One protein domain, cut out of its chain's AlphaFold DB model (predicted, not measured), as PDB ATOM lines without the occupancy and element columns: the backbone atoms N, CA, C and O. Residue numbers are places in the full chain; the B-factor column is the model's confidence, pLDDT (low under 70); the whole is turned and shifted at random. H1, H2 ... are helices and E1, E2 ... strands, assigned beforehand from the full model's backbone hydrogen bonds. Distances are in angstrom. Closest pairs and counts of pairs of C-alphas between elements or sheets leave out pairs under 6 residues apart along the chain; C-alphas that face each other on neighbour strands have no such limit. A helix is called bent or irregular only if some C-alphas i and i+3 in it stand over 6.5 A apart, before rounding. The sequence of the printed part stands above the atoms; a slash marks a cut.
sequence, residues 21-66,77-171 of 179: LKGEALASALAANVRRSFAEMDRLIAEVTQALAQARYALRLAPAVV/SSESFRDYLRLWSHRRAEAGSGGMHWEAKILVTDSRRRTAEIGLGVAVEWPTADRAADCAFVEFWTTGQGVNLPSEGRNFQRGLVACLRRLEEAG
ATOM      1  N   LEU A  21     252.584 360.965 318.103       67.44
ATOM      2  CA  LEU A  21     251.628 360.827 319.198       67.44
ATOM      3  C   LEU A  21     251.690 359.394 319.750       67.44
ATOM      4  O   LEU A  21     251.951 358.438 319.018       67.44
ATOM      5  N   LYS A  22     251.454 359.223 321.054       72.38
ATOM      6  CA  LYS A  22     251.464 357.909 321.724       72.38
ATOM      7  C   LYS A  22     250.263 357.759 322.654       72.38
ATOM      8  O   LYS A  22     249.663 358.749 323.067       72.38
ATOM      9  N   GLY A  23     249.931 356.512 322.994       72.19
ATOM     10  CA  GLY A  23     248.897 356.186 323.980       72.19
ATOM     11  C   GLY A  23     247.521 356.759 323.626       72.19
ATOM     12  O   GLY A  23     247.081 356.686 322.480       72.19
ATOM     13  N   GLU A  24     246.845 357.341 324.613       72.88
ATOM     14  CA  GLU A  24     245.495 357.896 324.461       72.88
ATOM     15  C   GLU A  24     245.425 359.037 323.433       72.88
ATOM     16  O   GLU A  24     244.481 359.100 322.643       72.88
ATOM     17  N   ALA A  25     246.452 359.892 323.366       71.69
ATOM     18  CA  ALA A  25     246.512 360.989 322.400       71.69
ATOM     19  C   ALA A  25     246.553 360.479 320.949       71.69
ATOM     20  O   ALA A  25     245.856 361.008 320.084       71.69
ATOM     21  N   LEU A  26     247.310 359.404 320.695       70.56
ATOM     22  CA  LEU A  26     247.350 358.737 319.391       70.56
ATOM     23  C   LEU A  26     245.993 358.125 319.032       70.56
ATOM     24  O   LEU A  26     245.498 358.322 317.922       70.56
ATOM     25  N   ALA A  27     245.383 357.403 319.976       70.25
ATOM     26  CA  ALA A  27     244.091 356.756 319.771       70.25
ATOM     27  C   ALA A  27     242.984 357.780 319.472       70.25
ATOM     28  O   ALA A  27     242.197 357.591 318.543       70.25
ATOM     29  N   SER A  28     242.958 358.889 320.213       77.12
ATOM     30  CA  SER A  28     242.007 359.982 320.010       77.12
ATOM     31  C   SER A  28     242.204 360.666 318.654       77.12
ATOM     32  O   SER A  28     241.239 360.839 317.903       77.12
ATOM     33  N   ALA A  29     243.452 360.979 318.287       73.81
ATOM     34  CA  ALA A  29     243.773 361.607 317.008       73.81
ATOM     35  C   ALA A  29     243.411 360.709 315.814       73.81
ATOM     36  O   ALA A  29     242.792 361.173 314.855       73.81
ATOM     37  N   LEU A  30     243.703 359.406 315.892       73.06
ATOM     38  CA  LEU A  30     243.258 358.450 314.881       73.06
ATOM     39  C   LEU A  30     241.738 358.371 314.788       73.06
ATOM     40  O   LEU A  30     241.192 358.460 313.693       73.06
ATOM     41  N   ALA A  31     241.040 358.226 315.916       75.19
ATOM     42  CA  ALA A  31     239.584 358.136 315.920       75.19
ATOM     43  C   ALA A  31     238.932 359.410 315.357       75.19
ATOM     44  O   ALA A  31     237.886 359.344 314.710       75.19
ATOM     45  N   ALA A  32     239.530 360.579 315.591       79.44
ATOM     46  CA  ALA A  32     239.105 361.831 314.976       79.44
ATOM     47  C   ALA A  32     239.371 361.848 313.462       79.44
ATOM     48  O   ALA A  32     238.483 362.233 312.704       79.44
ATOM     49  N   ASN A  33     240.544 361.394 313.008       76.00
ATOM     50  CA  ASN A  33     240.869 361.309 311.580       76.00
ATOM     51  C   ASN A  33     239.946 360.360 310.835       76.00
ATOM     52  O   ASN A  33     239.323 360.772 309.866       76.00
ATOM     53  N   VAL A  34     239.771 359.144 311.340       76.88
ATOM     54  CA  VAL A  34     238.886 358.141 310.745       76.88
ATOM     55  C   VAL A  34     237.466 358.689 310.612       76.88
ATOM     56  O   VAL A  34     236.903 358.677 309.519       76.88
ATOM     57  N   ARG A  35     236.903 359.249 311.693       80.06
ATOM     58  CA  ARG A  35     235.556 359.843 311.658       80.06
ATOM     59  C   ARG A  35     235.444 360.977 310.641       80.06
ATOM     60  O   ARG A  35     234.466 361.015 309.902       80.06
ATOM     61  N   ARG A  36     236.432 361.878 310.581       81.75
ATOM     62  CA  ARG A  36     236.449 362.977 309.602       81.75
ATOM     63  C   ARG A  36     236.542 362.464 308.169       81.75
ATOM     64  O   ARG A  36     235.788 362.934 307.328       81.75
ATOM     65  N   SER A  37     237.405 361.489 307.897       78.62
ATOM     66  CA  SER A  37     237.563 360.908 306.561       78.62
ATOM     67  C   SER A  37     236.287 360.228 306.079       78.62
ATOM     68  O   SER A  37     235.889 360.434 304.937       78.62
ATOM     69  N   PHE A  38     235.611 359.466 306.944       81.62
ATOM     70  CA  PHE A  38     234.333 358.846 306.597       81.62
ATOM     71  C   PHE A  38     233.225 359.878 306.365       81.62
ATOM     72  O   PHE A  38     232.535 359.792 305.353       81.62
ATOM     73  N   ALA A  39     233.116 360.898 307.221       83.94
ATOM     74  CA  ALA A  39     232.155 361.985 307.023       83.94
ATOM     75  C   ALA A  39     232.407 362.764 305.716       83.94
ATOM     76  O   ALA A  39     231.468 363.132 305.014       83.94
ATOM     77  N   GLU A  40     233.674 362.990 305.366       85.31
ATOM     78  CA  GLU A  40     234.052 363.653 304.120       85.31
ATOM     79  C   GLU A  40     233.741 362.787 302.891       85.31
ATOM     80  O   GLU A  40     233.209 363.290 301.902       85.31
ATOM     81  N   MET A  41     233.996 361.476 302.956       83.06
ATOM     82  CA  MET A  41     233.584 360.550 301.897       83.06
ATOM     83  C   MET A  41     232.067 360.553 301.708       83.06
ATOM     84  O   MET A  41     231.613 360.639 300.570       83.06
ATOM     85  N   ASP A  42     231.282 360.520 302.789       85.38
ATOM     86  CA  ASP A  42     229.819 360.607 302.709       85.38
ATOM     87  C   ASP A  42     229.362 361.912 302.039       85.38
ATOM     88  O   ASP A  42     228.500 361.885 301.155       85.38
ATOM     89  N   ARG A  43     229.980 363.050 302.388       87.31
ATOM     90  CA  ARG A  43     229.706 364.348 301.750       87.31
ATOM     91  C   ARG A  43     230.001 364.312 300.249       87.31
ATOM     92  O   ARG A  43     229.150 364.697 299.449       87.31
ATOM     93  N   LEU A  44     231.175 363.819 299.853       84.00
ATOM     94  CA  LEU A  44     231.577 363.725 298.444       84.00
ATOM     95  C   LEU A  44     230.684 362.754 297.656       84.00
ATOM     96  O   LEU A  44     230.326 363.032 296.511       84.00
ATOM     97  N   ILE A  45     230.281 361.635 298.263       84.38
ATOM     98  CA  ILE A  45     229.333 360.681 297.674       84.38
ATOM     99  C   ILE A  45     227.970 361.346 297.462       84.38
ATOM    100  O   ILE A  45     227.366 361.159 296.402       84.38
ATOM    101  N   ALA A  46     227.486 362.142 298.420       83.38
ATOM    102  CA  ALA A  46     226.227 362.870 298.284       83.38
ATOM    103  C   ALA A  46     226.273 363.890 297.135       83.38
ATOM    104  O   ALA A  46     225.342 363.942 296.332       83.38
ATOM    105  N   GLU A  47     227.373 364.635 296.990       84.62
ATOM    106  CA  GLU A  47     227.574 365.576 295.876       84.62
ATOM    107  C   GLU A  47     227.554 364.879 294.514       84.62
ATOM    108  O   GLU A  47     226.848 365.305 293.596       84.62
ATOM    109  N   VAL A  48     228.290 363.770 294.382       81.94
ATOM    110  CA  VAL A  48     228.295 362.976 293.144       81.94
ATOM    111  C   VAL A  48     226.912 362.383 292.883       81.94
ATOM    112  O   VAL A  48     226.441 362.418 291.750       81.94
ATOM    113  N   THR A  49     226.221 361.896 293.914       79.94
ATOM    114  CA  THR A  49     224.853 361.367 293.788       79.94
ATOM    115  C   THR A  49     223.885 362.435 293.302       79.94
ATOM    116  O   THR A  49     223.093 362.176 292.400       79.94
ATOM    117  N   GLN A  50     223.964 363.654 293.843       79.56
ATOM    118  CA  GLN A  50     223.147 364.775 293.389       79.56
ATOM    119  C   GLN A  50     223.424 365.102 291.917       79.56
ATOM    120  O   GLN A  50     222.484 365.270 291.138       79.56
ATOM    121  N   ALA A  51     224.697 365.130 291.509       79.31
ATOM    122  CA  ALA A  51     225.078 365.339 290.113       79.31
ATOM    123  C   ALA A  51     224.585 364.204 289.191       79.31
ATOM    124  O   ALA A  51     224.183 364.453 288.052       79.31
ATOM    125  N   LEU A  52     224.561 362.964 289.688       75.12
ATOM    126  CA  LEU A  52     224.120 361.770 288.962       75.12
ATOM    127  C   LEU A  52     222.621 361.465 289.098       75.12
ATOM    128  O   LEU A  52     222.140 360.506 288.490       75.12
ATOM    129  N   ALA A  53     221.851 362.287 289.815       73.88
ATOM    130  CA  ALA A  53     220.417 362.077 290.012       73.88
ATOM    131  C   ALA A  53     219.652 362.003 288.676       73.88
ATOM    132  O   ALA A  53     218.711 361.222 288.532       73.88
ATOM    133  N   GLN A  54     220.110 362.743 287.660       70.69
ATOM    134  CA  GLN A  54     219.556 362.697 286.301       70.69
ATOM    135  C   GLN A  54     219.733 361.326 285.622       70.69
ATOM    136  O   GLN A  54     218.906 360.939 284.801       70.69
ATOM    137  N   ALA A  55     220.780 360.576 285.983       64.31
ATOM    138  CA  ALA A  55     221.037 359.212 285.515       64.31
ATOM    139  C   ALA A  55     220.391 358.135 286.413       64.31
ATOM    140  O   ALA A  55     220.521 356.942 286.136       64.31
ATOM    141  N   ARG A  56     219.659 358.551 287.460       77.69
ATOM    142  CA  ARG A  56     218.974 357.701 288.453       77.69
ATOM    143  C   ARG A  56     219.900 356.714 289.168       77.69
ATOM    144  O   ARG A  56     219.461 355.624 289.531       77.69
ATOM    145  N   TYR A  57     221.150 357.110 289.390       73.56
ATOM    146  CA  TYR A  57     222.038 356.408 290.307       73.56
ATOM    147  C   TYR A  57     221.836 356.901 291.734       73.56
ATOM    148  O   TYR A  57     221.720 358.102 291.975       73.56
ATOM    149  N   ALA A  58     221.836 355.964 292.676       78.62
ATOM    150  CA  ALA A  58     221.964 356.253 294.094       78.62
ATOM    151  C   ALA A  58     223.262 355.629 294.606       78.62
ATOM    152  O   ALA A  58     223.483 354.426 294.432       78.62
ATOM    153  N   LEU A  59     224.110 356.447 295.227       75.31
ATOM    154  CA  LEU A  59     225.357 356.004 295.838       75.31
ATOM    155  C   LEU A  59     225.252 356.197 297.343       75.31
ATOM    156  O   LEU A  59     224.736 357.209 297.821       75.31
ATOM    157  N   ARG A  60     225.758 355.229 298.096       80.69
ATOM    158  CA  ARG A  60     225.934 355.369 299.541       80.69
ATOM    159  C   ARG A  60     227.145 354.586 299.987       80.69
ATOM    160  O   ARG A  60     227.429 353.522 299.434       80.69
ATOM    161  N   LEU A  61     227.809 355.067 301.027       71.44
ATOM    162  CA  LEU A  61     228.748 354.224 301.735       71.44
ATOM    163  C   LEU A  61     227.975 353.049 302.359       71.44
ATOM    164  O   LEU A  61     226.865 353.203 302.888       71.44
ATOM    165  N   ALA A  62     228.519 351.841 302.240       69.31
ATOM    166  CA  ALA A  62     228.046 350.723 303.040       69.31
ATOM    167  C   ALA A  62     228.210 351.091 304.526       69.31
ATOM    168  O   ALA A  62     229.145 351.826 304.855       69.31
ATOM    169  N   PRO A  63     227.331 350.611 305.428       58.62
ATOM    170  CA  PRO A  63     227.519 350.823 306.857       58.62
ATOM    171  C   PRO A  63     228.950 350.440 307.220       58.62
ATOM    172  O   PRO A  63     229.373 349.320 306.921       58.62
ATOM    173  N   ALA A  64     229.701 351.387 307.784       45.91
ATOM    174  CA  ALA A  64     231.066 351.129 308.195       45.91
ATOM    175  C   ALA A  64     231.023 349.972 309.194       45.91
ATOM    176  O   ALA A  64     230.458 350.105 310.283       45.91
ATOM    177  N   VAL A  65     231.589 348.828 308.816       44.81
ATOM    178  CA  VAL A  65     231.899 347.775 309.775       44.81
ATOM    179  C   VAL A  65     233.054 348.333 310.592       44.81
ATOM    180  O   VAL A  65     234.222 348.169 310.253       44.81
ATOM    181  N   VAL A  66     232.727 349.112 311.622       37.94
ATOM    182  CA  VAL A  66     233.692 349.496 312.642       37.94
ATOM    183  C   VAL A  66     233.939 348.230 313.444       37.94
ATOM    184  O   VAL A  66     233.301 348.023 314.472       37.94
ATOM    185  N   SER A  77     238.404 336.565 296.538       44.59
ATOM    186  CA  SER A  77     238.909 337.179 295.302       44.59
ATOM    187  C   SER A  77     239.887 338.349 295.520       44.59
ATOM    188  O   SER A  77     240.526 338.787 294.567       44.59
ATOM    189  N   SER A  78     240.058 338.837 296.760       48.81
ATOM    190  CA  SER A  78     240.825 340.060 297.074       48.81
ATOM    191  C   SER A  78     242.228 339.852 297.675       48.81
ATOM    192  O   SER A  78     242.796 340.794 298.229       48.81
ATOM    193  N   GLU A  79     242.807 338.645 297.625       51.84
ATOM    194  CA  GLU A  79     244.119 338.373 298.258       51.84
ATOM    195  C   GLU A  79     245.226 339.342 297.807       51.84
ATOM    196  O   GLU A  79     245.954 339.867 298.649       51.84
ATOM    197  N   SER A  80     245.273 339.695 296.520       56.84
ATOM    198  CA  SER A  80     246.252 340.646 295.975       56.84
ATOM    199  C   SER A  80     246.108 342.071 296.530       56.84
ATOM    200  O   SER A  80     247.106 342.761 296.737       56.84
ATOM    201  N   PHE A  81     244.883 342.515 296.811       54.06
ATOM    202  CA  PHE A  81     244.606 343.833 297.386       54.06
ATOM    203  C   PHE A  81     244.979 343.893 298.866       54.06
ATOM    204  O   PHE A  81     245.569 344.869 299.328       54.06
ATOM    205  N   ARG A  82     244.700 342.817 299.605       59.44
ATOM    206  CA  ARG A  82     245.122 342.698 301.003       59.44
ATOM    207  C   ARG A  82     246.639 342.737 301.116       59.44
ATOM    208  O   ARG A  82     247.160 343.420 301.993       59.44
ATOM    209  N   ASP A  83     247.346 342.075 300.210       63.47
ATOM    210  CA  ASP A  83     248.807 342.105 300.183       63.47
ATOM    211  C   ASP A  83     249.353 343.473 299.766       63.47
ATOM    212  O   ASP A  83     250.331 343.938 300.351       63.47
ATOM    213  N   TYR A  84     248.678 344.177 298.852       60.75
ATOM    214  CA  TYR A  84     248.992 345.570 298.535       60.75
ATOM    215  C   TYR A  84     248.808 346.499 299.746       60.75
ATOM    216  O   TYR A  84     249.736 347.231 300.091       60.75
ATOM    217  N   LEU A  85     247.661 346.449 300.437       59.50
ATOM    218  CA  LEU A  85     247.401 347.275 301.623       59.50
ATOM    219  C   LEU A  85     248.368 346.955 302.765       59.50
ATOM    220  O   LEU A  85     248.861 347.864 303.437       59.50
ATOM    221  N   ARG A  86     248.686 345.672 302.964       63.78
ATOM    222  CA  ARG A  86     249.700 345.230 303.928       63.78
ATOM    223  C   ARG A  86     251.077 345.765 303.563       63.78
ATOM    224  O   ARG A  86     251.745 346.307 304.435       63.78
ATOM    225  N   LEU A  87     251.486 345.667 302.299       63.59
ATOM    226  CA  LEU A  87     252.772 346.178 301.824       63.59
ATOM    227  C   LEU A  87     252.849 347.705 301.937       63.59
ATOM    228  O   LEU A  87     253.882 348.242 302.326       63.59
ATOM    229  N   TRP A  88     251.761 348.410 301.635       62.62
ATOM    230  CA  TRP A  88     251.662 349.857 301.798       62.62
ATOM    231  C   TRP A  88     251.792 350.262 303.270       62.62
ATOM    232  O   TRP A  88     252.629 351.101 303.613       62.62
ATOM    233  N   SER A  89     251.024 349.611 304.152       55.00
ATOM    234  CA  SER A  89     251.071 349.834 305.602       55.00
ATOM    235  C   SER A  89     252.467 349.534 306.150       55.00
ATOM    236  O   SER A  89     253.004 350.319 306.932       55.00
ATOM    237  N   HIS A  90     253.097 348.463 305.661       54.38
ATOM    238  CA  HIS A  90     254.458 348.073 306.007       54.38
ATOM    239  C   HIS A  90     255.491 349.120 305.575       54.38
ATOM    240  O   HIS A  90     256.230 349.608 306.420       54.38
ATOM    241  N   ARG A  91     255.484 349.568 304.311       59.53
ATOM    242  CA  ARG A  91     256.408 350.604 303.806       59.53
ATOM    243  C   ARG A  91     256.296 351.922 304.574       59.53
ATOM    244  O   ARG A  91     257.293 352.600 304.806       59.53
ATOM    245  N   ARG A  92     255.083 352.305 304.985       56.81
ATOM    246  CA  ARG A  92     254.867 353.504 305.810       56.81
ATOM    247  C   ARG A  92     255.315 353.303 307.254       56.81
ATOM    248  O   ARG A  92     255.888 354.223 307.840       56.81
ATOM    249  N   ALA A  93     255.115 352.106 307.809       51.19
ATOM    250  CA  ALA A  93     255.656 351.735 309.115       51.19
ATOM    251  C   ALA A  93     257.192 351.782 309.118       51.19
ATOM    252  O   ALA A  93     257.768 352.376 310.028       51.19
ATOM    253  N   GLU A  94     257.843 351.264 308.073       51.88
ATOM    254  CA  GLU A  94     259.297 351.338 307.878       51.88
ATOM    255  C   GLU A  94     259.800 352.782 307.727       51.88
ATOM    256  O   GLU A  94     260.836 353.137 308.285       51.88
ATOM    257  N   ALA A  95     259.035 353.653 307.060       54.38
ATOM    258  CA  ALA A  95     259.339 355.082 306.945       54.38
ATOM    259  C   ALA A  95     259.126 355.879 308.255       54.38
ATOM    260  O   ALA A  95     259.219 357.106 308.247       54.38
ATOM    261  N   GLY A  96     258.797 355.223 309.375       45.47
ATOM    262  CA  GLY A  96     258.541 355.873 310.666       45.47
ATOM    263  C   GLY A  96     257.235 356.674 310.720       45.47
ATOM    264  O   GLY A  96     256.985 357.367 311.701       45.47
ATOM    265  N   SER A  97     256.397 356.558 309.686       51.59
ATOM    266  CA  SER A  97     255.133 357.287 309.507       51.59
ATOM    267  C   SER A  97     253.914 356.368 309.585       51.59
ATOM    268  O   SER A  97     252.875 356.725 309.046       51.59
ATOM    269  N   GLY A  98     254.074 355.183 310.199       54.22
ATOM    270  CA  GLY A  98     253.189 354.011 310.103       54.22
ATOM    271  C   GLY A  98     251.686 354.260 309.953       54.22
ATOM    272  O   GLY A  98     251.152 355.281 310.341       54.22
ATOM    273  N   GLY A  99     250.976 353.319 309.341       62.47
ATOM    274  CA  GLY A  99     249.580 353.545 308.973       62.47
ATOM    275  C   GLY A  99     248.633 352.488 309.506       62.47
ATOM    276  O   GLY A  99     249.002 351.320 309.637       62.47
ATOM    277  N   MET A 100     247.389 352.895 309.743       63.03
ATOM    278  CA  MET A 100     246.260 351.988 309.935       63.03
ATOM    279  C   MET A 100     245.434 351.938 308.648       63.03
ATOM    280  O   MET A 100     245.360 352.928 307.922       63.03
ATOM    281  N   HIS A 101     244.849 350.781 308.340       67.44
ATOM    282  CA  HIS A 101     244.025 350.597 307.149       67.44
ATOM    283  C   HIS A 101     242.643 350.050 307.510       67.44
ATOM    284  O   HIS A 101     242.486 349.324 308.491       67.44
ATOM    285  N   TRP A 102     241.665 350.396 306.681       69.19
ATOM    286  CA  TRP A 102     240.292 349.920 306.717       69.19
ATOM    287  C   TRP A 102     239.847 349.588 305.302       69.19
ATOM    288  O   TRP A 102     240.250 350.232 304.334       69.19
ATOM    289  N   GLU A 103     238.966 348.607 305.197       70.94
ATOM    290  CA  GLU A 103     238.252 348.319 303.963       70.94
ATOM    291  C   GLU A 103     236.845 348.904 304.081       70.94
ATOM    292  O   GLU A 103     236.166 348.739 305.095       70.94
ATOM    293  N   ALA A 104     236.408 349.610 303.046       71.62
ATOM    294  CA  ALA A 104     235.054 350.131 302.935       71.62
ATOM    295  C   ALA A 104     234.465 349.760 301.573       71.62
ATOM    296  O   ALA A 104     235.153 349.255 300.686       71.62
ATOM    297  N   LYS A 105     233.165 349.992 301.405       77.25
ATOM    298  CA  LYS A 105     232.473 349.758 300.138       77.25
ATOM    299  C   LYS A 105     231.527 350.906 299.841       77.25
ATOM    300  O   LYS A 105     230.869 351.413 300.749       77.25
ATOM    301  N   ILE A 106     231.416 351.276 298.574       78.81
ATOM    302  CA  ILE A 106     230.332 352.115 298.068       78.81
ATOM    303  C   ILE A 106     229.329 351.189 297.397       78.81
ATOM    304  O   ILE A 106     229.682 350.395 296.529       78.81
ATOM    305  N   LEU A 107     228.071 351.299 297.802       80.38
ATOM    306  CA  LEU A 107     226.970 350.590 297.175       80.38
ATOM    307  C   LEU A 107     226.373 351.486 296.099       80.38
ATOM    308  O   LEU A 107     225.923 352.600 296.379       80.38
ATOM    309  N   VAL A 108     226.368 350.976 294.874       82.81
ATOM    310  CA  VAL A 108     225.838 351.646 293.693       82.81
ATOM    311  C   VAL A 108     224.526 350.988 293.335       82.81
ATOM    312  O   VAL A 108     224.516 349.822 292.959       82.81
ATOM    313  N   THR A 109     223.416 351.712 293.444       82.44
ATOM    314  CA  THR A 109     222.108 351.206 293.016       82.44
ATOM    315  C   THR A 109     221.665 351.897 291.737       82.44
ATOM    316  O   THR A 109     221.624 353.128 291.670       82.44
ATOM    317  N   ASP A 110     221.353 351.095 290.723       82.00
ATOM    318  CA  ASP A 110     220.953 351.562 289.400       82.00
ATOM    319  C   ASP A 110     219.436 351.787 289.267       82.00
ATOM    320  O   ASP A 110     218.631 351.494 290.156       82.00
ATOM    321  N   SER A 111     219.030 352.288 288.098       80.00
ATOM    322  CA  SER A 111     217.630 352.589 287.774       80.00
ATOM    323  C   SER A 111     216.691 351.371 287.787       80.00
ATOM    324  O   SER A 111     215.476 351.531 287.933       80.00
ATOM    325  N   ARG A 112     217.242 350.158 287.657       81.69
ATOM    326  CA  ARG A 112     216.536 348.871 287.695       81.69
ATOM    327  C   ARG A 112     216.574 348.233 289.087       81.69
ATOM    328  O   ARG A 112     216.134 347.098 289.233       81.69
ATOM    329  N   ARG A 113     217.049 348.966 290.103       81.19
ATOM    330  CA  ARG A 113     217.248 348.499 291.485       81.19
ATOM    331  C   ARG A 113     218.260 347.356 291.606       81.19
ATOM    332  O   ARG A 113     218.183 346.583 292.558       81.19
ATOM    333  N   ARG A 114     219.206 347.242 290.672       79.19
ATOM    334  CA  ARG A 114     220.376 346.378 290.866       79.19
ATOM    335  C   ARG A 114     221.400 347.128 291.693       79.19
ATOM    336  O   ARG A 114     221.619 348.316 291.459       79.19
ATOM    337  N   THR A 115     222.010 346.431 292.641       78.81
ATOM    338  CA  THR A 115     223.069 346.985 293.479       78.81
ATOM    339  C   THR A 115     224.384 346.300 293.142       78.81
ATOM    340  O   THR A 115     224.460 345.076 293.193       78.81
ATOM    341  N   ALA A 116     225.395 347.098 292.816       79.88
ATOM    342  CA  ALA A 116     226.779 346.674 292.666       79.88
ATOM    343  C   ALA A 116     227.644 347.322 293.754       79.88
ATOM    344  O   ALA A 116     227.264 348.333 294.355       79.88
ATOM    345  N   GLU A 117     228.809 346.738 294.010       81.38
ATOM    346  CA  GLU A 117     229.727 347.193 295.052       81.38
ATOM    347  C   GLU A 117     231.012 347.741 294.430       81.38
ATOM    348  O   GLU A 117     231.616 347.117 293.563       81.38
ATOM    349  N   ILE A 118     231.464 348.898 294.913       77.25
ATOM    350  CA  ILE A 118     232.807 349.418 294.648       77.25
ATOM    351  C   ILE A 118     233.605 349.285 295.940       77.25
ATOM    352  O   ILE A 118     233.273 349.918 296.942       77.25
ATOM    353  N   GLY A 119     234.657 348.469 295.925       76.31
ATOM    354  CA  GLY A 119     235.579 348.352 297.053       76.31
ATOM    355  C   GLY A 119     236.453 349.598 297.221       76.31
ATOM    356  O   GLY A 119     236.909 350.180 296.234       76.31
ATOM    357  N   LEU A 120     236.704 349.974 298.475       72.69
ATOM    358  CA  LEU A 120     237.587 351.064 298.877       72.69
ATOM    359  C   LEU A 120     238.641 350.567 299.870       72.69
ATOM    360  O   LEU A 120     238.302 349.967 300.891       72.69
ATOM    361  N   GLY A 121     239.903 350.899 299.614       73.19
ATOM    362  CA  GLY A 121     240.955 350.870 300.627       73.19
ATOM    363  C   GLY A 121     241.095 352.238 301.258       73.19
ATOM    364  O   GLY A 121     241.319 353.202 300.538       73.19
ATOM    365  N   VAL A 122     240.967 352.333 302.577       74.06
ATOM    366  CA  VAL A 122     241.176 353.573 303.327       74.06
ATOM    367  C   VAL A 122     242.399 353.387 304.198       74.06
ATOM    368  O   VAL A 122     242.457 352.463 305.004       74.06
ATOM    369  N   ALA A 123     243.375 354.268 304.061       73.06
ATOM    370  CA  ALA A 123     244.608 354.198 304.814       73.06
ATOM    371  C   ALA A 123     244.880 355.537 305.498       73.06
ATOM    372  O   ALA A 123     244.703 356.589 304.892       73.06
ATOM    373  N   VAL A 124     245.273 355.510 306.768       71.88
ATOM    374  CA  VAL A 124     245.545 356.709 307.568       71.88
ATOM    375  C   VAL A 124     246.964 356.619 308.109       71.88
ATOM    376  O   VAL A 124     247.284 355.659 308.807       71.88
ATOM    377  N   GLU A 125     247.806 357.600 307.785       72.88
ATOM    378  CA  GLU A 125     249.150 357.737 308.373       72.88
ATOM    379  C   GLU A 125     249.047 358.119 309.864       72.88
ATOM    380  O   GLU A 125     248.091 358.787 310.276       72.88
ATOM    381  N   TRP A 126     250.020 357.715 310.691       70.06
ATOM    382  CA  TRP A 126     250.031 358.043 312.116       70.06
ATOM    383  C   TRP A 126     250.093 359.565 312.283       70.06
ATOM    384  O   TRP A 126     251.007 360.204 311.755       70.06
ATOM    385  N   PRO A 127     249.161 360.159 313.043       69.19
ATOM    386  CA  PRO A 127     249.198 361.583 313.311       69.19
ATOM    387  C   PRO A 127     250.429 361.934 314.154       69.19
ATOM    388  O   PRO A 127     250.745 361.270 315.148       69.19
ATOM    389  N   THR A 128     251.114 363.003 313.762       72.94
ATOM    390  CA  THR A 128     252.220 363.601 314.522       72.94
ATOM    391  C   THR A 128     251.734 364.845 315.260       72.94
ATOM    392  O   THR A 128     250.619 365.316 315.018       72.94
ATOM    393  N   ALA A 129     252.561 365.392 316.156       67.75
ATOM    394  CA  ALA A 129     252.264 366.658 316.832       67.75
ATOM    395  C   ALA A 129     251.956 367.806 315.843       67.75
ATOM    396  O   ALA A 129     251.044 368.591 316.092       67.75
ATOM    397  N   ASP A 130     252.635 367.830 314.693       67.69
ATOM    398  CA  ASP A 130     252.502 368.893 313.685       67.69
ATOM    399  C   ASP A 130     251.448 368.591 312.613       67.69
ATOM    400  O   ASP A 130     250.929 369.495 311.958       67.69
ATOM    401  N   ARG A 131     251.108 367.310 312.421       69.75
ATOM    402  CA  ARG A 131     250.148 366.856 311.409       69.75
ATOM    403  C   ARG A 131     249.165 365.861 312.012       69.75
ATOM    404  O   ARG A 131     249.185 364.662 311.735       69.75
ATOM    405  N   ALA A 132     248.286 366.388 312.860       60.84
ATOM    406  CA  ALA A 132     247.237 365.609 313.512       60.84
ATOM    407  C   ALA A 132     245.998 365.381 312.624       60.84
ATOM    408  O   ALA A 132     245.181 364.513 312.928       60.84
ATOM    409  N   ALA A 133     245.838 366.153 311.544       63.53
ATOM    410  CA  ALA A 133     244.723 366.076 310.603       63.53
ATOM    411  C   ALA A 133     245.199 365.690 309.196       63.53
ATOM    412  O   ALA A 133     246.361 365.899 308.857       63.53
ATOM    413  N   ASP A 134     244.276 365.183 308.373       68.44
ATOM    414  CA  ASP A 134     244.438 365.154 306.913       68.44
ATOM    415  C   ASP A 134     245.534 364.198 306.410       68.44
ATOM    416  O   ASP A 134     246.320 364.493 305.505       68.44
ATOM    417  N   CYS A 135     245.568 363.019 307.025       72.56
ATOM    418  CA  CYS A 135     246.512 361.938 306.743       72.56
ATOM    419  C   CYS A 135     245.852 360.738 306.046       72.56
ATOM    420  O   CYS A 135     246.373 359.626 306.127       72.56
ATOM    421  N   ALA A 136     244.679 360.933 305.436       76.25
ATOM    422  CA  ALA A 136     243.889 359.853 304.862       76.25
ATOM    423  C   ALA A 136     244.102 359.724 303.352       76.25
ATOM    424  O   ALA A 136     244.079 360.697 302.601       76.25
ATOM    425  N   PHE A 137     244.245 358.486 302.911       76.31
ATOM    426  CA  PHE A 137     244.362 358.081 301.526       76.31
ATOM    427  C   PHE A 137     243.266 357.071 301.210       76.31
ATOM    428  O   PHE A 137     242.955 356.210 302.036       76.31
ATOM    429  N   VAL A 138     242.675 357.183 300.024       77.31
ATOM    430  CA  VAL A 138     241.623 356.284 299.553       77.31
ATOM    431  C   VAL A 138     241.965 355.759 298.178       77.31
ATOM    432  O   VAL A 138     242.337 356.524 297.298       77.31
ATOM    433  N   GLU A 139     241.783 354.462 297.974       76.06
ATOM    434  CA  GLU A 139     241.950 353.825 296.675       76.06
ATOM    435  C   GLU A 139     240.695 353.065 296.263       76.06
ATOM    436  O   GLU A 139     240.110 352.321 297.054       76.06
ATOM    437  N   PHE A 140     240.293 353.244 295.006       72.75
ATOM    438  CA  PHE A 140     239.162 352.543 294.412       72.75
ATOM    439  C   PHE A 140     239.613 351.225 293.786       72.75
ATOM    440  O   PHE A 140     240.376 351.235 292.821       72.75
ATOM    441  N   TRP A 141     239.091 350.089 294.251       71.06
ATOM    442  CA  TRP A 141     239.533 348.776 293.765       71.06
ATOM    443  C   TRP A 141     239.235 348.577 292.275       71.06
ATOM    444  O   TRP A 141     240.126 348.222 291.505       71.06
ATOM    445  N   THR A 142     238.014 348.871 291.824       68.00
ATOM    446  CA  THR A 142     237.614 348.622 290.429       68.00
ATOM    447  C   THR A 142     238.514 349.311 289.406       68.00
ATOM    448  O   THR A 142     238.529 348.878 288.259       68.00
ATOM    449  N   THR A 143     239.267 350.353 289.783       67.31
ATOM    450  CA  THR A 143     240.169 351.107 288.895       67.31
ATOM    451  C   THR A 143     241.634 351.158 289.338       67.31
ATOM    452  O   THR A 143     242.473 351.482 288.499       67.31
ATOM    453  N   GLY A 144     241.957 350.841 290.596       67.69
ATOM    454  CA  GLY A 144     243.280 351.045 291.203       67.69
ATOM    455  C   GLY A 144     243.660 352.522 291.371       67.69
ATOM    456  O   GLY A 144     244.837 352.868 291.416       67.69
ATOM    457  N   GLN A 145     242.680 353.433 291.351       70.62
ATOM    458  CA  GLN A 145     242.948 354.869 291.446       70.62
ATOM    459  C   GLN A 145     243.013 355.307 292.907       70.62
ATOM    460  O   GLN A 145     242.014 355.224 293.619       70.62
ATOM    461  N   GLY A 146     244.182 355.789 293.329       74.25
ATOM    462  CA  GLY A 146     244.446 356.305 294.672       74.25
ATOM    463  C   GLY A 146     244.371 357.829 294.765       74.25
ATOM    464  O   GLY A 146     244.796 358.525 293.843       74.25
ATOM    465  N   VAL A 147     243.837 358.352 295.872       76.50
ATOM    466  CA  VAL A 147     243.614 359.787 296.115       76.50
ATOM    467  C   VAL A 147     243.837 360.156 297.582       76.50
ATOM    468  O   VAL A 147     243.520 359.379 298.481       76.50
ATOM    469  N   ASN A 148     244.328 361.368 297.845       76.94
ATOM    470  CA  ASN A 148     244.409 361.898 299.209       76.94
ATOM    471  C   ASN A 148     243.096 362.598 299.605       76.94
ATOM    472  O   ASN A 148     242.603 363.471 298.891       76.94
ATOM    473  N   LEU A 149     242.549 362.271 300.776       73.38
ATOM    474  CA  LEU A 149     241.465 363.024 301.419       73.38
ATOM    475  C   LEU A 149     242.110 363.915 302.482       73.38
ATOM    476  O   LEU A 149     242.653 363.346 303.436       73.38
ATOM    477  N   PRO A 150     242.139 365.261 302.352       60.31
ATOM    478  CA  PRO A 150     241.015 366.186 302.110       60.31
ATOM    479  C   PRO A 150     241.347 367.384 301.176       60.31
ATOM    480  O   PRO A 150     240.600 368.355 301.090       60.31
ATOM    481  N   SER A 151     242.466 367.330 300.452       64.56
ATOM    482  CA  SER A 151     242.892 368.349 299.479       64.56
ATOM    483  C   SER A 151     242.411 368.057 298.049       64.56
ATOM    484  O   SER A 151     242.429 368.944 297.195       64.56
ATOM    485  N   GLU A 152     241.956 366.828 297.769       69.75
ATOM    486  CA  GLU A 152     241.751 366.335 296.401       69.75
ATOM    487  C   GLU A 152     240.342 365.778 296.131       69.75
ATOM    488  O   GLU A 152     240.180 364.858 295.329       69.75
ATOM    489  N   GLY A 153     239.286 366.349 296.726       77.38
ATOM    490  CA  GLY A 153     237.901 365.881 296.520       77.38
ATOM    491  C   GLY A 153     237.502 365.688 295.043       77.38
ATOM    492  O   GLY A 153     236.797 364.743 294.703       77.38
ATOM    493  N   ARG A 154     238.041 366.499 294.118       82.19
ATOM    494  CA  ARG A 154     237.853 366.310 292.663       82.19
ATOM    495  C   ARG A 154     238.449 365.005 292.128       82.19
ATOM    496  O   ARG A 154     237.865 364.395 291.237       82.19
ATOM    497  N   ASN A 155     239.596 364.569 292.642       81.00
ATOM    498  CA  ASN A 155     240.207 363.304 292.240       81.00
ATOM    499  C   ASN A 155     239.370 362.124 292.737       81.00
ATOM    500  O   ASN A 155     239.138 361.193 291.969       81.00
ATOM    501  N   PHE A 156     238.823 362.211 293.957       83.56
ATOM    502  CA  PHE A 156     237.863 361.227 294.468       83.56
ATOM    503  C   PHE A 156     236.648 361.092 293.536       83.56
ATOM    504  O   PHE A 156     236.294 359.988 293.128       83.56
ATOM    505  N   GLN A 157     236.055 362.214 293.114       84.06
ATOM    506  CA  GLN A 157     234.922 362.219 292.180       84.06
ATOM    507  C   GLN A 157     235.277 361.565 290.834       84.06
ATOM    508  O   GLN A 157     234.503 360.764 290.309       84.06
ATOM    509  N   ARG A 158     236.456 361.869 290.275       84.69
ATOM    510  CA  ARG A 158     236.926 361.267 289.014       84.69
ATOM    511  C   ARG A 158     237.130 359.759 289.146       84.69
ATOM    512  O   ARG A 158     236.703 359.027 288.254       84.69
ATOM    513  N   GLY A 159     237.717 359.310 290.257       82.81
ATOM    514  CA  GLY A 159     237.888 357.893 290.569       82.81
ATOM    515  C   GLY A 159     236.563 357.154 290.653       82.81
ATOM    516  O   GLY A 159     236.371 356.146 289.973       82.81
ATOM    517  N   LEU A 160     235.606 357.717 291.388       83.25
ATOM    518  CA  LEU A 160     234.269 357.152 291.523       83.25
ATOM    519  C   LEU A 160     233.541 357.050 290.174       83.25
ATOM    520  O   LEU A 160     232.998 355.998 289.847       83.25
ATOM    521  N   VAL A 161     233.588 358.095 289.341       85.44
ATOM    522  CA  VAL A 161     232.985 358.071 287.994       85.44
ATOM    523  C   VAL A 161     233.638 357.016 287.095       85.44
ATOM    524  O   VAL A 161     232.939 356.335 286.345       85.44
ATOM    525  N   ALA A 162     234.960 356.843 287.169       84.38
ATOM    526  CA  ALA A 162     235.654 355.806 286.408       84.38
ATOM    527  C   ALA A 162     235.224 354.390 286.836       84.38
ATOM    528  O   ALA A 162     235.073 353.513 285.987       84.38
ATOM    529  N   CYS A 163     234.970 354.178 288.129       81.56
ATOM    530  CA  CYS A 163     234.441 352.914 288.646       81.56
ATOM    531  C   CYS A 163     233.026 352.635 288.133       81.56
ATOM    532  O   CYS A 163     232.754 351.532 287.670       81.56
ATOM    533  N   LEU A 164     232.150 353.645 288.150       83.94
ATOM    534  CA  LEU A 164     230.793 353.520 287.613       83.94
ATOM    535  C   LEU A 164     230.807 353.123 286.135       83.94
ATOM    536  O   LEU A 164     230.106 352.192 285.760       83.94
ATOM    537  N   ARG A 165     231.666 353.746 285.319       85.94
ATOM    538  CA  ARG A 165     231.825 353.367 283.905       85.94
ATOM    539  C   ARG A 165     232.258 351.916 283.727       85.94
ATOM    540  O   ARG A 165     231.699 351.230 282.884       85.94
ATOM    541  N   ARG A 166     233.204 351.423 284.535       82.44
ATOM    542  CA  ARG A 166     233.616 350.010 284.469       82.44
ATOM    543  C   ARG A 166     232.473 349.055 284.812       82.44
ATOM    544  O   ARG A 166     232.315 348.046 284.137       82.44
ATOM    545  N   LEU A 167     231.659 349.382 285.816       81.50
ATOM    546  CA  LEU A 167     230.479 348.584 286.166       81.50
ATOM    547  C   LEU A 167     229.411 348.610 285.057       81.50
ATOM    548  O   LEU A 167     228.734 347.608 284.830       81.50
ATOM    549  N   GLU A 168     229.258 349.736 284.353       85.75
ATOM    550  CA  GLU A 168     228.387 349.844 283.173       85.75
ATOM    551  C   GLU A 168     228.905 348.994 282.004       85.75
ATOM    552  O   GLU A 168     228.138 348.236 281.413       85.75
ATOM    553  N   GLU A 169     230.201 349.087 281.690       86.38
ATOM    554  CA  GLU A 169     230.871 348.310 280.635       86.38
ATOM    555  C   GLU A 169     230.797 346.798 280.898       86.38
ATOM    556  O   GLU A 169     230.608 346.016 279.967       86.38
ATOM    557  N   ALA A 170     230.879 346.388 282.168       84.56
ATOM    558  CA  ALA A 170     230.703 345.003 282.603       84.56
ATOM    559  C   ALA A 170     229.229 344.542 282.630       84.56
ATOM    560  O   ALA A 170     228.952 343.359 282.820       84.56
ATOM    561  N   GLY A 171     228.266 345.454 282.446       84.69
ATOM    562  CA  GLY A 171     226.830 345.156 282.474       84.69
ATOM    563  C   GLY A 171     226.241 344.928 283.875       84.69
ATOM    564  O   GLY A 171     225.062 344.566 283.995       84.69
TER     565      GLY A 171
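AT A GLANCE: This is residues 21 to 66 and 77 to 171 of the 179 residues of an uncharacterized protein of Azospirillum brasilense (UniProt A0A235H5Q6). One antiparallel sheet of five strands, curled like part of a barrel, has the long helix H1 and the shorter H3 packed over one face and the helix H2 over the opposite face. The long hairpin of E2 and E3 runs along the body, with E1 beside E2 at one edge and the short strands E4 and E5 beyond E3. The printed part has 141 residues with three named helices and five named strands, along the chain H1 E1 H2 E2 E3 E4 E5 H3; the sheet's order is E1 E2 E3 E4 E5 and the class is mixed, helices and strands. It is compact, with a radius of gyration of the C-alphas of 15.8 A, yet elongated in outline, with spans of 49 by 29 by 25 A.

IN THESE COORDINATES: H1, residues 23 to 55, begins at C-alpha 23 (248.897, 356.186, 323.980) and measures 47.6 A; it is irregular, with C-alphas 51 and 54 7.2 A apart, and has a kink of 31 degrees near residue 49. E1 is residues 58 to 61. After the cut comes H2, residues 77 to 94, 27.8 A long and irregular, with C-alphas 77 and 80 8.1 A apart. E2, residues 99 to 109, and E3, residues 115 to 125, each measure 31.9 A. E4 is residues 136 to 140 and E5 residues 145 to 149. H3, residues 153 to 169, is 24.7 A long and ends at C-alpha 169 (230.871, 348.310, 280.635).

HOW THE PARTS SIT: The sheet is strongly twisted, and E2 to E5 form a meander, each strand the antiparallel neighbour of the one before. N 58 and O 109 of E1 and E2 are 3.0 A apart, within hydrogen-bond range, as are N 104 and O 120 of E2 and E3 at 2.9 A, N 123 and O 137 of E3 and E4 at 2.8 A, and N 138 and O 147 of E4 and E5 at 2.8 A. H1 is on the sheet at a height of 6.5 A, slantwise to the strands; its closest C-alphas to E1 are those of Thr 49 and Leu 59, 5.8 A. H3 is on the sheet at a height of 8.0 A; the C-alphas of Gln 145 in E5 and Gly 159 are closest, 6.0 A. H1 touches H3 with residues 44 to 48 alone, at a steep tilt of 55 degrees; the closest C-alphas are those of Val 48 and Gln 157, 6.7 A. H2, on the opposite face from H1, lies over E2 and E3 at a height of 9.7 A and runs along the strands; the C-alphas of Ser 89 and Gly 99 in E2 are closest, 5.2 A. H2 is apart from H1 and H3. Every O i to N i+4 pair is within hydrogen-bond range in H3, against 27 of 29 in H1 and 13 of 14 in H2.

THE WHOLE: The C-alphas farthest apart, those of Lys 22 and Arg 112, are 49.6 A apart. Residues 67 to 76 are not printed, and C-alphas 66 and 77 are 21.9 A apart across this cut. Of the links printed whole, that from E3 to E4 is short and the others are tight. The mean pLDDT of the printed part is 72.2, and 46 residues are under 70, among them 62 to 66 and 77 to 102.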